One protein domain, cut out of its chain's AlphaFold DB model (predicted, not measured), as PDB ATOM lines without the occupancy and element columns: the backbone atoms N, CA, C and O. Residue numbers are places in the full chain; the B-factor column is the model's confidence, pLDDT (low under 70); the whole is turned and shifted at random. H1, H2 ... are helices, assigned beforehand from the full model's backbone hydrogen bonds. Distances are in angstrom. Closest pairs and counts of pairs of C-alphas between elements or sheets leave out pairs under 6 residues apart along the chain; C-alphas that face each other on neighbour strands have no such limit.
ATOM      1  N   LEU A  93     172.419 221.117 274.666       95.69
ATOM      2  CA  LEU A  93     173.408 221.502 273.657       95.69
ATOM      3  C   LEU A  93     173.253 220.747 272.326       95.69
ATOM      4  O   LEU A  93     173.317 221.407 271.293       95.69
ATOM      5  N   PRO A  94     173.037 219.416 272.296       95.62
ATOM      6  CA  PRO A  94     172.847 218.712 271.031       95.62
ATOM      7  C   PRO A  94     171.639 219.225 270.238       95.62
ATOM      8  O   PRO A  94     171.758 219.464 269.044       95.62
ATOM      9  N   GLU A  95     170.500 219.445 270.900       96.44
ATOM     10  CA  GLU A  95     169.290 219.978 270.256       96.44
ATOM     11  C   GLU A  95     169.515 221.402 269.742       96.44
ATOM     12  O   GLU A  95     169.086 221.742 268.642       96.44
ATOM     13  N   TYR A  96     170.252 222.215 270.501       97.31
ATOM     14  CA  TYR A  96     170.595 223.566 270.074       97.31
ATOM     15  C   TYR A  96     171.528 223.579 268.855       97.31
ATOM     16  O   TYR A  96     171.344 224.396 267.961       97.31
ATOM     17  N   ILE A  97     172.509 222.673 268.789       96.81
ATOM     18  CA  ILE A  97     173.391 222.546 267.618       96.81
ATOM     19  C   ILE A  97     172.581 222.139 266.387       96.81
ATOM     20  O   ILE A  97     172.739 222.776 265.349       96.81
ATOM     21  N   SER A  98     171.705 221.134 266.504       97.06
ATOM     22  CA  SER A  98     170.795 220.755 265.414       97.06
ATOM     23  C   SER A  98     169.981 221.954 264.940       97.06
ATOM     24  O   SER A  98     170.020 222.276 263.762       97.06
ATOM     25  N   PHE A  99     169.358 222.692 265.864       97.81
ATOM     26  CA  PHE A  99     168.609 223.901 265.529       97.81
ATOM     27  C   PHE A  99     169.448 224.941 264.771       97.81
ATOM     28  O   PHE A  99     168.957 225.530 263.809       97.81
ATOM     29  N   LEU A 100     170.696 225.184 265.190       97.19
ATOM     30  CA  LEU A 100     171.575 226.146 264.519       97.19
ATOM     31  C   LEU A 100     171.889 225.727 263.078       97.19
ATOM     32  O   LEU A 100     171.934 226.594 262.210       97.19
ATOM     33  N   VAL A 101     172.075 224.431 262.822       96.75
ATOM     34  CA  VAL A 101     172.293 223.910 261.463       96.75
ATOM     35  C   VAL A 101     171.012 223.984 260.643       96.75
ATOM     36  O   VAL A 101     171.002 224.582 259.571       96.75
ATOM     37  N   ASP A 102     169.913 223.454 261.177       97.25
ATOM     38  CA  ASP A 102     168.622 223.379 260.487       97.25
ATOM     39  C   ASP A 102     168.070 224.770 260.133       97.25
ATOM     40  O   ASP A 102     167.384 224.939 259.126       97.25
ATOM     41  N   SER A 103     168.392 225.782 260.944       96.94
ATOM     42  CA  SER A 103     167.989 227.178 260.724       96.94
ATOM     43  C   SER A 103     168.989 227.980 259.879       96.94
ATOM     44  O   SER A 103     168.776 229.171 259.661       96.94
ATOM     45  N   GLY A 104     170.089 227.367 259.426       96.12
ATOM     46  CA  GLY A 104     171.113 228.023 258.605       96.12
ATOM     47  C   GLY A 104     171.989 229.034 259.353       96.12
ATOM     48  O   GLY A 104     172.625 229.877 258.726       96.12
ATOM     49  N   TYR A 105     172.032 228.979 260.688       94.81
ATOM     50  CA  TYR A 105     172.953 229.793 261.487       94.81
ATOM     51  C   TYR A 105     174.383 229.250 261.464       94.81
ATOM     52  O   TYR A 105     175.330 230.016 261.621       94.81
ATOM     53  N   LEU A 106     174.549 227.935 261.310       95.12
ATOM     54  CA  LEU A 106     175.851 227.283 261.234       95.12
ATOM     55  C   LEU A 106     175.871 226.232 260.133       95.12
ATOM     56  O   LEU A 106     174.953 225.429 260.011       95.12
ATOM     57  N   GLU A 107     176.974 226.187 259.397       95.38
ATOM     58  CA  GLU A 107     177.232 225.127 258.428       95.38
ATOM     59  C   GLU A 107     177.708 223.852 259.139       95.38
ATOM     60  O   GLU A 107     178.524 223.906 260.068       95.38
ATOM     61  N   GLU A 108     177.245 222.687 258.678       94.06
ATOM     62  CA  GLU A 108     177.660 221.391 259.234       94.06
ATOM     63  C   GLU A 108     179.182 221.188 259.127       94.06
ATOM     64  O   GLU A 108     179.819 220.748 260.086       94.06
ATOM     65  N   GLU A 109     179.785 221.579 258.001       92.25
ATOM     66  CA  GLU A 109     181.231 221.471 257.770       92.25
ATOM     67  C   GLU A 109     182.039 222.222 258.840       92.25
ATOM     68  O   GLU A 109     182.985 221.678 259.419       92.25
ATOM     69  N   TRP A 110     181.601 223.433 259.195       93.44
ATOM     70  CA  TRP A 110     182.244 224.243 260.227       93.44
ATOM     71  C   TRP A 110     182.206 223.562 261.606       93.44
ATOM     72  O   TRP A 110     183.184 223.614 262.365       93.44
ATOM     73  N   LEU A 111     181.094 222.896 261.942       90.62
ATOM     74  CA  LEU A 111     180.952 222.158 263.203       90.62
ATOM     75  C   LEU A 111     181.895 220.958 263.253       90.62
ATOM     76  O   LEU A 111     182.554 220.739 264.275       90.62
ATOM     77  N   LEU A 112     181.975 220.198 262.158       89.12
ATOM     78  CA  LEU A 112     182.857 219.039 262.051       89.12
ATOM     79  C   LEU A 112     184.325 219.451 262.193       89.12
ATOM     80  O   LEU A 112     185.067 218.822 262.950       89.12
ATOM     81  N   ASP A 113     184.740 220.544 261.555       89.69
ATOM     82  CA  ASP A 113     186.108 221.055 261.668       89.69
ATOM     83  C   ASP A 113     186.434 221.576 263.072       89.69
ATOM     84  O   ASP A 113     187.489 221.259 263.638       89.69
ATOM     85  N   SER A 114     185.493 222.289 263.696       88.38
ATOM     86  CA  SER A 114     185.613 222.713 265.096       88.38
ATOM     87  C   SER A 114     185.769 221.517 266.038       88.38
ATOM     88  O   SER A 114     186.545 221.561 266.997       88.38
ATOM     89  N   PHE A 115     185.078 220.413 265.753       85.19
ATOM     90  CA  PHE A 115     185.162 219.197 266.548       85.19
ATOM     91  C   PHE A 115     186.476 218.433 266.336       85.19
ATOM     92  O   PHE A 115     187.073 217.977 267.313       85.19
ATOM     93  N   LYS A 116     186.998 218.364 265.101       85.69
ATOM     94  CA  LYS A 116     188.332 217.796 264.813       85.69
ATOM     95  C   LYS A 116     189.431 218.487 265.627       85.69
ATOM     96  O   LYS A 116     190.338 217.823 266.127       85.69
ATOM     97  N   SER A 117     189.325 219.798 265.854       84.62
ATOM     98  CA  SER A 117     190.241 220.530 266.747       84.62
ATOM     99  C   SER A 117     190.195 220.021 268.200       84.62
ATOM    100  O   SER A 117     191.216 219.982 268.888       84.62
ATOM    101  N   LEU A 118     189.032 219.580 268.694       85.19
ATOM    102  CA  LEU A 118     188.906 218.985 270.033       85.19
ATOM    103  C   LEU A 118     189.488 217.572 270.099       85.19
ATOM    104  O   LEU A 118     190.087 217.205 271.115       85.19
ATOM    105  N   THR A 119     189.349 216.805 269.021       84.88
ATOM    106  CA  THR A 119     190.012 215.510 268.850       84.88
ATOM    107  C   THR A 119     191.531 215.662 268.924       84.88
ATOM    108  O   THR A 119     192.174 214.967 269.706       84.88
ATOM    109  N   GLN A 120     192.105 216.642 268.216       84.56
ATOM    110  CA  GLN A 120     193.543 216.952 268.274       84.56
ATOM    111  C   GLN A 120     194.014 217.342 269.688       84.56
ATOM    112  O   GLN A 120     195.165 217.112 270.051       84.56
ATOM    113  N   LYS A 121     193.119 217.890 270.522       85.56
ATOM    114  CA  LYS A 121     193.371 218.180 271.947       85.56
ATOM    115  C   LYS A 121     193.205 216.955 272.863       85.56
ATOM    116  O   LYS A 121     193.278 217.102 274.084       85.56
ATOM    117  N   GLY A 122     192.937 215.771 272.311       85.19
ATOM    118  CA  GLY A 122     192.737 214.524 273.055       85.19
ATOM    119  C   GLY A 122     191.458 214.494 273.894       85.19
ATOM    120  O   GLY A 122     191.360 213.717 274.845       85.19
ATOM    121  N   LEU A 123     190.481 215.362 273.602       84.69
ATOM    122  CA  LEU A 123     189.220 215.409 274.351       84.69
ATOM    123  C   LEU A 123     188.205 214.376 273.857       84.69
ATOM    124  O   LEU A 123     187.314 213.999 274.620       84.69
ATOM    125  N   VAL A 124     188.342 213.929 272.607       81.12
ATOM    126  CA  VAL A 124     187.454 212.969 271.944       81.12
ATOM    127  C   VAL A 124     188.299 212.007 271.093       81.12
ATOM    128  O   VAL A 124     189.296 212.458 270.532       81.12
ATOM    129  N   PRO A 125     187.966 210.703 271.003       76.19
ATOM    130  CA  PRO A 125     188.706 209.760 270.157       76.19
ATOM    131  C   PRO A 125     188.662 210.130 268.661       76.19
ATOM    132  O   PRO A 125     187.640 210.615 268.173       76.19
ATOM    133  N   GLU A 126     189.742 209.859 267.920       72.38
ATOM    134  CA  GLU A 126     189.905 210.236 266.498       72.38
ATOM    135  C   GLU A 126     188.843 209.681 265.549       72.38
ATOM    136  O   GLU A 126     188.486 210.323 264.569       72.38
ATOM    137  N   ASN A 127     188.279 208.529 265.876       69.69
ATOM    138  CA  ASN A 127     187.296 207.814 265.073       69.69
ATOM    139  C   ASN A 127     185.834 208.199 265.373       69.69
ATOM    140  O   ASN A 127     184.929 207.464 264.986       69.69
ATOM    141  N   THR A 128     185.584 209.286 266.111       69.06
ATOM    142  CA  THR A 128     184.251 209.516 266.696       69.06
ATOM    143  C   THR A 128     183.303 210.332 265.810       69.06
ATOM    144  O   THR A 128     182.094 210.216 265.991       69.06
ATOM    145  N   VAL A 129     183.793 211.181 264.894       71.06
ATOM    146  CA  VAL A 129     182.938 212.210 264.268       71.06
ATOM    147  C   VAL A 129     183.277 212.469 262.800       71.06
ATOM    148  O   VAL A 129     184.170 213.251 262.484       71.06
ATOM    149  N   ASP A 130     182.518 211.837 261.912       84.88
ATOM    150  CA  ASP A 130     182.492 212.067 260.460       84.88
ATOM    151  C   ASP A 130     181.181 212.719 259.973       84.88
ATOM    152  O   ASP A 130     181.057 213.066 258.803       84.88
ATOM    153  N   SER A 131     180.212 212.896 260.872       89.50
ATOM    154  CA  SER A 131     178.858 213.372 260.584       89.50
ATOM    155  C   SER A 131     178.294 214.164 261.762       89.50
ATOM    156  O   SER A 131     178.692 213.940 262.915       89.50
ATOM    157  N   LEU A 132     177.327 215.056 261.506       89.50
ATOM    158  CA  LEU A 132     176.619 215.774 262.569       89.50
ATOM    159  C   LEU A 132     176.029 214.810 263.604       89.50
ATOM    160  O   LEU A 132     176.196 215.009 264.804       89.50
ATOM    161  N   GLN A 133     175.401 213.715 263.172       91.44
ATOM    162  CA  GLN A 133     174.813 212.753 264.105       91.44
ATOM    163  C   GLN A 133     175.865 212.108 265.022       91.44
ATOM    164  O   GLN A 133     175.620 211.966 266.224       91.44
ATOM    165  N   GLY A 134     177.043 211.766 264.488       88.75
ATOM    166  CA  GLY A 134     178.173 211.278 265.281       88.75
ATOM    167  C   GLY A 134     178.648 212.310 266.309       88.75
ATOM    168  O   GLY A 134     178.846 211.974 267.478       88.75
ATOM    169  N   LEU A 135     178.735 213.585 265.908       88.62
ATOM    170  CA  LEU A 135     179.076 214.709 266.789       88.62
ATOM    171  C   LEU A 135     178.090 214.842 267.950       88.62
ATOM    172  O   LEU A 135     178.490 214.896 269.117       88.62
ATOM    173  N   LEU A 136     176.793 214.884 267.642       92.00
ATOM    174  CA  LEU A 136     175.739 215.043 268.643       92.00
ATOM    175  C   LEU A 136     175.753 213.879 269.633       92.00
ATOM    176  O   LEU A 136     175.639 214.085 270.843       92.00
ATOM    177  N   GLU A 137     175.958 212.659 269.141       90.50
ATOM    178  CA  GLU A 137     176.050 211.473 269.982       90.50
ATOM    179  C   GLU A 137     177.301 211.479 270.870       90.50
ATOM    180  O   GLU A 137     177.227 211.126 272.053       90.50
ATOM    181  N   ALA A 138     178.432 211.966 270.355       88.56
ATOM    182  CA  ALA A 138     179.645 212.165 271.139       88.56
ATOM    183  C   ALA A 138     179.424 213.170 272.281       88.56
ATOM    184  O   ALA A 138     179.872 212.936 273.406       88.56
ATOM    185  N   ILE A 139     178.678 214.254 272.039       90.31
ATOM    186  CA  ILE A 139     178.299 215.217 273.084       90.31
ATOM    187  C   ILE A 139     177.355 214.564 274.107       90.31
ATOM    188  O   ILE A 139     177.577 214.708 275.312       90.31
ATOM    189  N   ARG A 140     176.345 213.799 273.662       91.25
ATOM    190  CA  ARG A 140     175.373 213.104 274.537       91.25
ATOM    191  C   ARG A 140     175.992 211.996 275.384       91.25
ATOM    192  O   ARG A 140     175.595 211.811 276.534       91.25
ATOM    193  N   LYS A 141     176.974 211.257 274.877       89.88
ATOM    194  CA  LYS A 141     177.645 210.178 275.628       89.88
ATOM    195  C   LYS A 141     178.878 210.660 276.385       89.88
ATOM    196  O   LYS A 141     179.223 210.098 277.422       89.88
ATOM    197  N   GLY A 142     179.500 211.740 275.924       85.50
ATOM    198  CA  GLY A 142     180.752 212.266 276.448       85.50
ATOM    199  C   GLY A 142     180.689 212.825 277.872       85.50
ATOM    200  O   GLY A 142     179.631 213.016 278.480       85.50
ATOM    201  N   LYS A 143     181.869 213.129 278.421       86.69
ATOM    202  CA  LYS A 143     182.008 213.860 279.691       86.69
ATOM    203  C   LYS A 143     181.556 215.314 279.508       86.69
ATOM    204  O   LYS A 143     181.774 215.896 278.451       86.69
ATOM    205  N   ALA A 144     181.049 215.951 280.568       85.19
ATOM    206  CA  ALA A 144     180.616 217.361 280.550       85.19
ATOM    207  C   ALA A 144     181.707 218.362 280.096       85.19
ATOM    208  O   ALA A 144     181.408 219.472 279.652       85.19
ATOM    209  N   LYS A 145     182.986 217.972 280.186       87.12
ATOM    210  CA  LYS A 145     184.104 218.752 279.643       87.12
ATOM    211  C   LYS A 145     184.019 218.888 278.118       87.12
ATOM    212  O   LYS A 145     184.286 219.971 277.620       87.12
ATOM    213  N   ILE A 146     183.606 217.844 277.395       87.12
ATOM    214  CA  ILE A 146     183.490 217.868 275.926       87.12
ATOM    215  C   ILE A 146     182.444 218.898 275.504       87.12
ATOM    216  O   ILE A 146     182.764 219.798 274.736       87.12
ATOM    217  N   SER A 147     181.234 218.834 276.074       87.88
ATOM    218  CA  SER A 147     180.173 219.805 275.778       87.88
ATOM    219  C   SER A 147     180.598 221.232 276.128       87.88
ATOM    220  O   SER A 147     180.338 222.157 275.372       87.88
ATOM    221  N   THR A 148     181.305 221.421 277.247       89.88
ATOM    222  CA  THR A 148     181.799 222.741 277.661       89.88
ATOM    223  C   THR A 148     182.857 223.302 276.716       89.88
ATOM    224  O   THR A 148     182.795 224.488 276.401       89.88
ATOM    225  N   GLU A 149     183.831 222.496 276.292       90.19
ATOM    226  CA  GLU A 149     184.881 222.948 275.374       90.19
ATOM    227  C   GLU A 149     184.335 223.168 273.964       90.19
ATOM    228  O   GLU A 149     184.639 224.192 273.364       90.19
ATOM    229  N   PHE A 150     183.448 222.292 273.480       90.75
ATOM    230  CA  PHE A 150     182.760 222.506 272.209       90.75
ATOM    231  C   PHE A 150     181.903 223.767 272.231       90.75
ATOM    232  O   PHE A 150     181.987 224.589 271.324       90.75
ATOM    233  N   TYR A 151     181.143 223.981 273.310       92.75
ATOM    234  CA  TYR A 151     180.343 225.190 273.455       92.75
ATOM    235  C   TYR A 151     181.193 226.449 273.335       92.75
ATOM    236  O   TYR A 151     180.706 227.412 272.778       92.75
ATOM    237  N   LYS A 152     182.446 226.461 273.818       92.31
ATOM    238  CA  LYS A 152     183.354 227.618 273.698       92.31
ATOM    239  C   LYS A 152     183.837 227.875 272.268       92.31
ATOM    240  O   LYS A 152     184.253 228.996 271.997       92.31
ATOM    241  N   CYS A 153     183.810 226.869 271.396       91.69
ATOM    242  CA  CYS A 153     184.175 227.021 269.987       91.69
ATOM    243  C   CYS A 153     183.098 227.762 269.188       91.69
ATOM    244  O   CYS A 153     183.430 228.368 268.177       91.69
ATOM    245  N   LEU A 154     181.838 227.741 269.641       92.81
ATOM    246  CA  LEU A 154     180.754 228.464 268.979       92.81
ATOM    247  C   LEU A 154     181.035 229.984 268.938       92.81
ATOM    248  O   LEU A 154     181.520 230.542 269.936       92.81
ATOM    249  N   PRO A 155     180.679 230.669 267.834       91.19
ATOM    250  CA  PRO A 155     180.642 232.128 267.770       91.19
ATOM    251  C   PRO A 155     179.898 232.739 268.969       91.19
ATOM    252  O   PRO A 155     178.964 232.146 269.519       91.19
ATOM    253  N   GLN A 156     180.343 233.907 269.439       88.56
ATOM    254  CA  GLN A 156     179.850 234.506 270.687       88.56
ATOM    255  C   GLN A 156     178.344 234.797 270.642       88.56
ATOM    256  O   GLN A 156     177.640 234.562 271.630       88.56
ATOM    257  N   GLU A 157     177.861 235.241 269.487       87.38
ATOM    258  CA  GLU A 157     176.468 235.521 269.153       87.38
ATOM    259  C   GLU A 157     175.545 234.307 269.360       87.38
ATOM    260  O   GLU A 157     174.373 234.468 269.709       87.38
ATOM    261  N   TYR A 158     176.077 233.083 269.254       91.88
ATOM    262  CA  TYR A 158     175.341 231.838 269.504       91.88
ATOM    263  C   TYR A 158     175.521 231.324 270.944       91.88
ATOM    264  O   TYR A 158     174.769 230.471 271.412       91.88
ATOM    265  N   ARG A 159     176.482 231.860 271.711       90.75
ATOM    266  CA  ARG A 159     176.767 231.413 273.088       90.75
ATOM    267  C   ARG A 159     176.096 232.240 274.173       90.75
ATOM    268  O   ARG A 159     175.659 231.688 275.182       90.75
ATOM    269  N   GLU A 160     176.109 233.562 274.061       85.00
ATOM    270  CA  GLU A 160     175.880 234.425 275.229       85.00
ATOM    271  C   GLU A 160     174.461 234.967 275.283       85.00
ATOM    272  O   GLU A 160     173.725 234.666 276.218       85.00
ATOM    273  N   SER A 161     174.032 235.702 274.271       73.31
ATOM    274  CA  SER A 161     172.661 236.191 274.160       73.31
ATOM    275  C   SER A 161     172.471 236.714 272.752       73.31
ATOM    276  O   SER A 161     173.280 237.514 272.295       73.31
TER     277      SER A 161
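What this domain is: This is residues 93 to 161 of the 277 residues of an uncharacterized protein of Pseudobacteriovorax antillogorgiicola (UniProt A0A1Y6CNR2). Four helices form a small cluster: H1 and H3 lie side by side, running opposite ways, and H2, the longest, slants against H3 and H4. Short H5 follows beyond H4. The printed part has 69 residues with five named helices, H1 to H5 in order, and no named strand: all helix. It is compact, radius of gyration of the C-alphas 11.1 A, spanning 29 by 21 by 18 A.

Where its parts are: H1, residues 93 to 102, begins at C-alpha 93 (173.408, 221.502, 273.657) and measures 14.1 A. H2, residues 108 to 120, measures 18.8 A; H3, residues 132 to 141, 14.2 A; H4, residues 144 to 153, 14.7 A. H5, residues 156 to 159, measures 5.0 A and ends at C-alpha 159 (176.767, 231.413, 273.088).

How they stand to each other: H1 and H3 touch at a shallow tilt of 11 degrees, opposite ways; their closest C-alphas, Pro 94 and Leu 136, are 5.2 A apart. H2 touches H3 at a steep tilt of 46 degrees, closest C-alphas Glu 108 and Leu 132, 6.6 A. With residues 114 to 118 alone, H2 touches H4 at a steep 56 degrees, closest C-alphas Ser 114 and Cys 153, 6.7 A. Every O i to N i+4 pair is within hydrogen-bond range in H1, H3 and H4, and 8 of 9 in H2; H5 is too short for one.

The domain as a whole: The printed part has no cut. The link from H2 to H3 is long, 11 residues; residues 127 to 128 have pLDDT under 70.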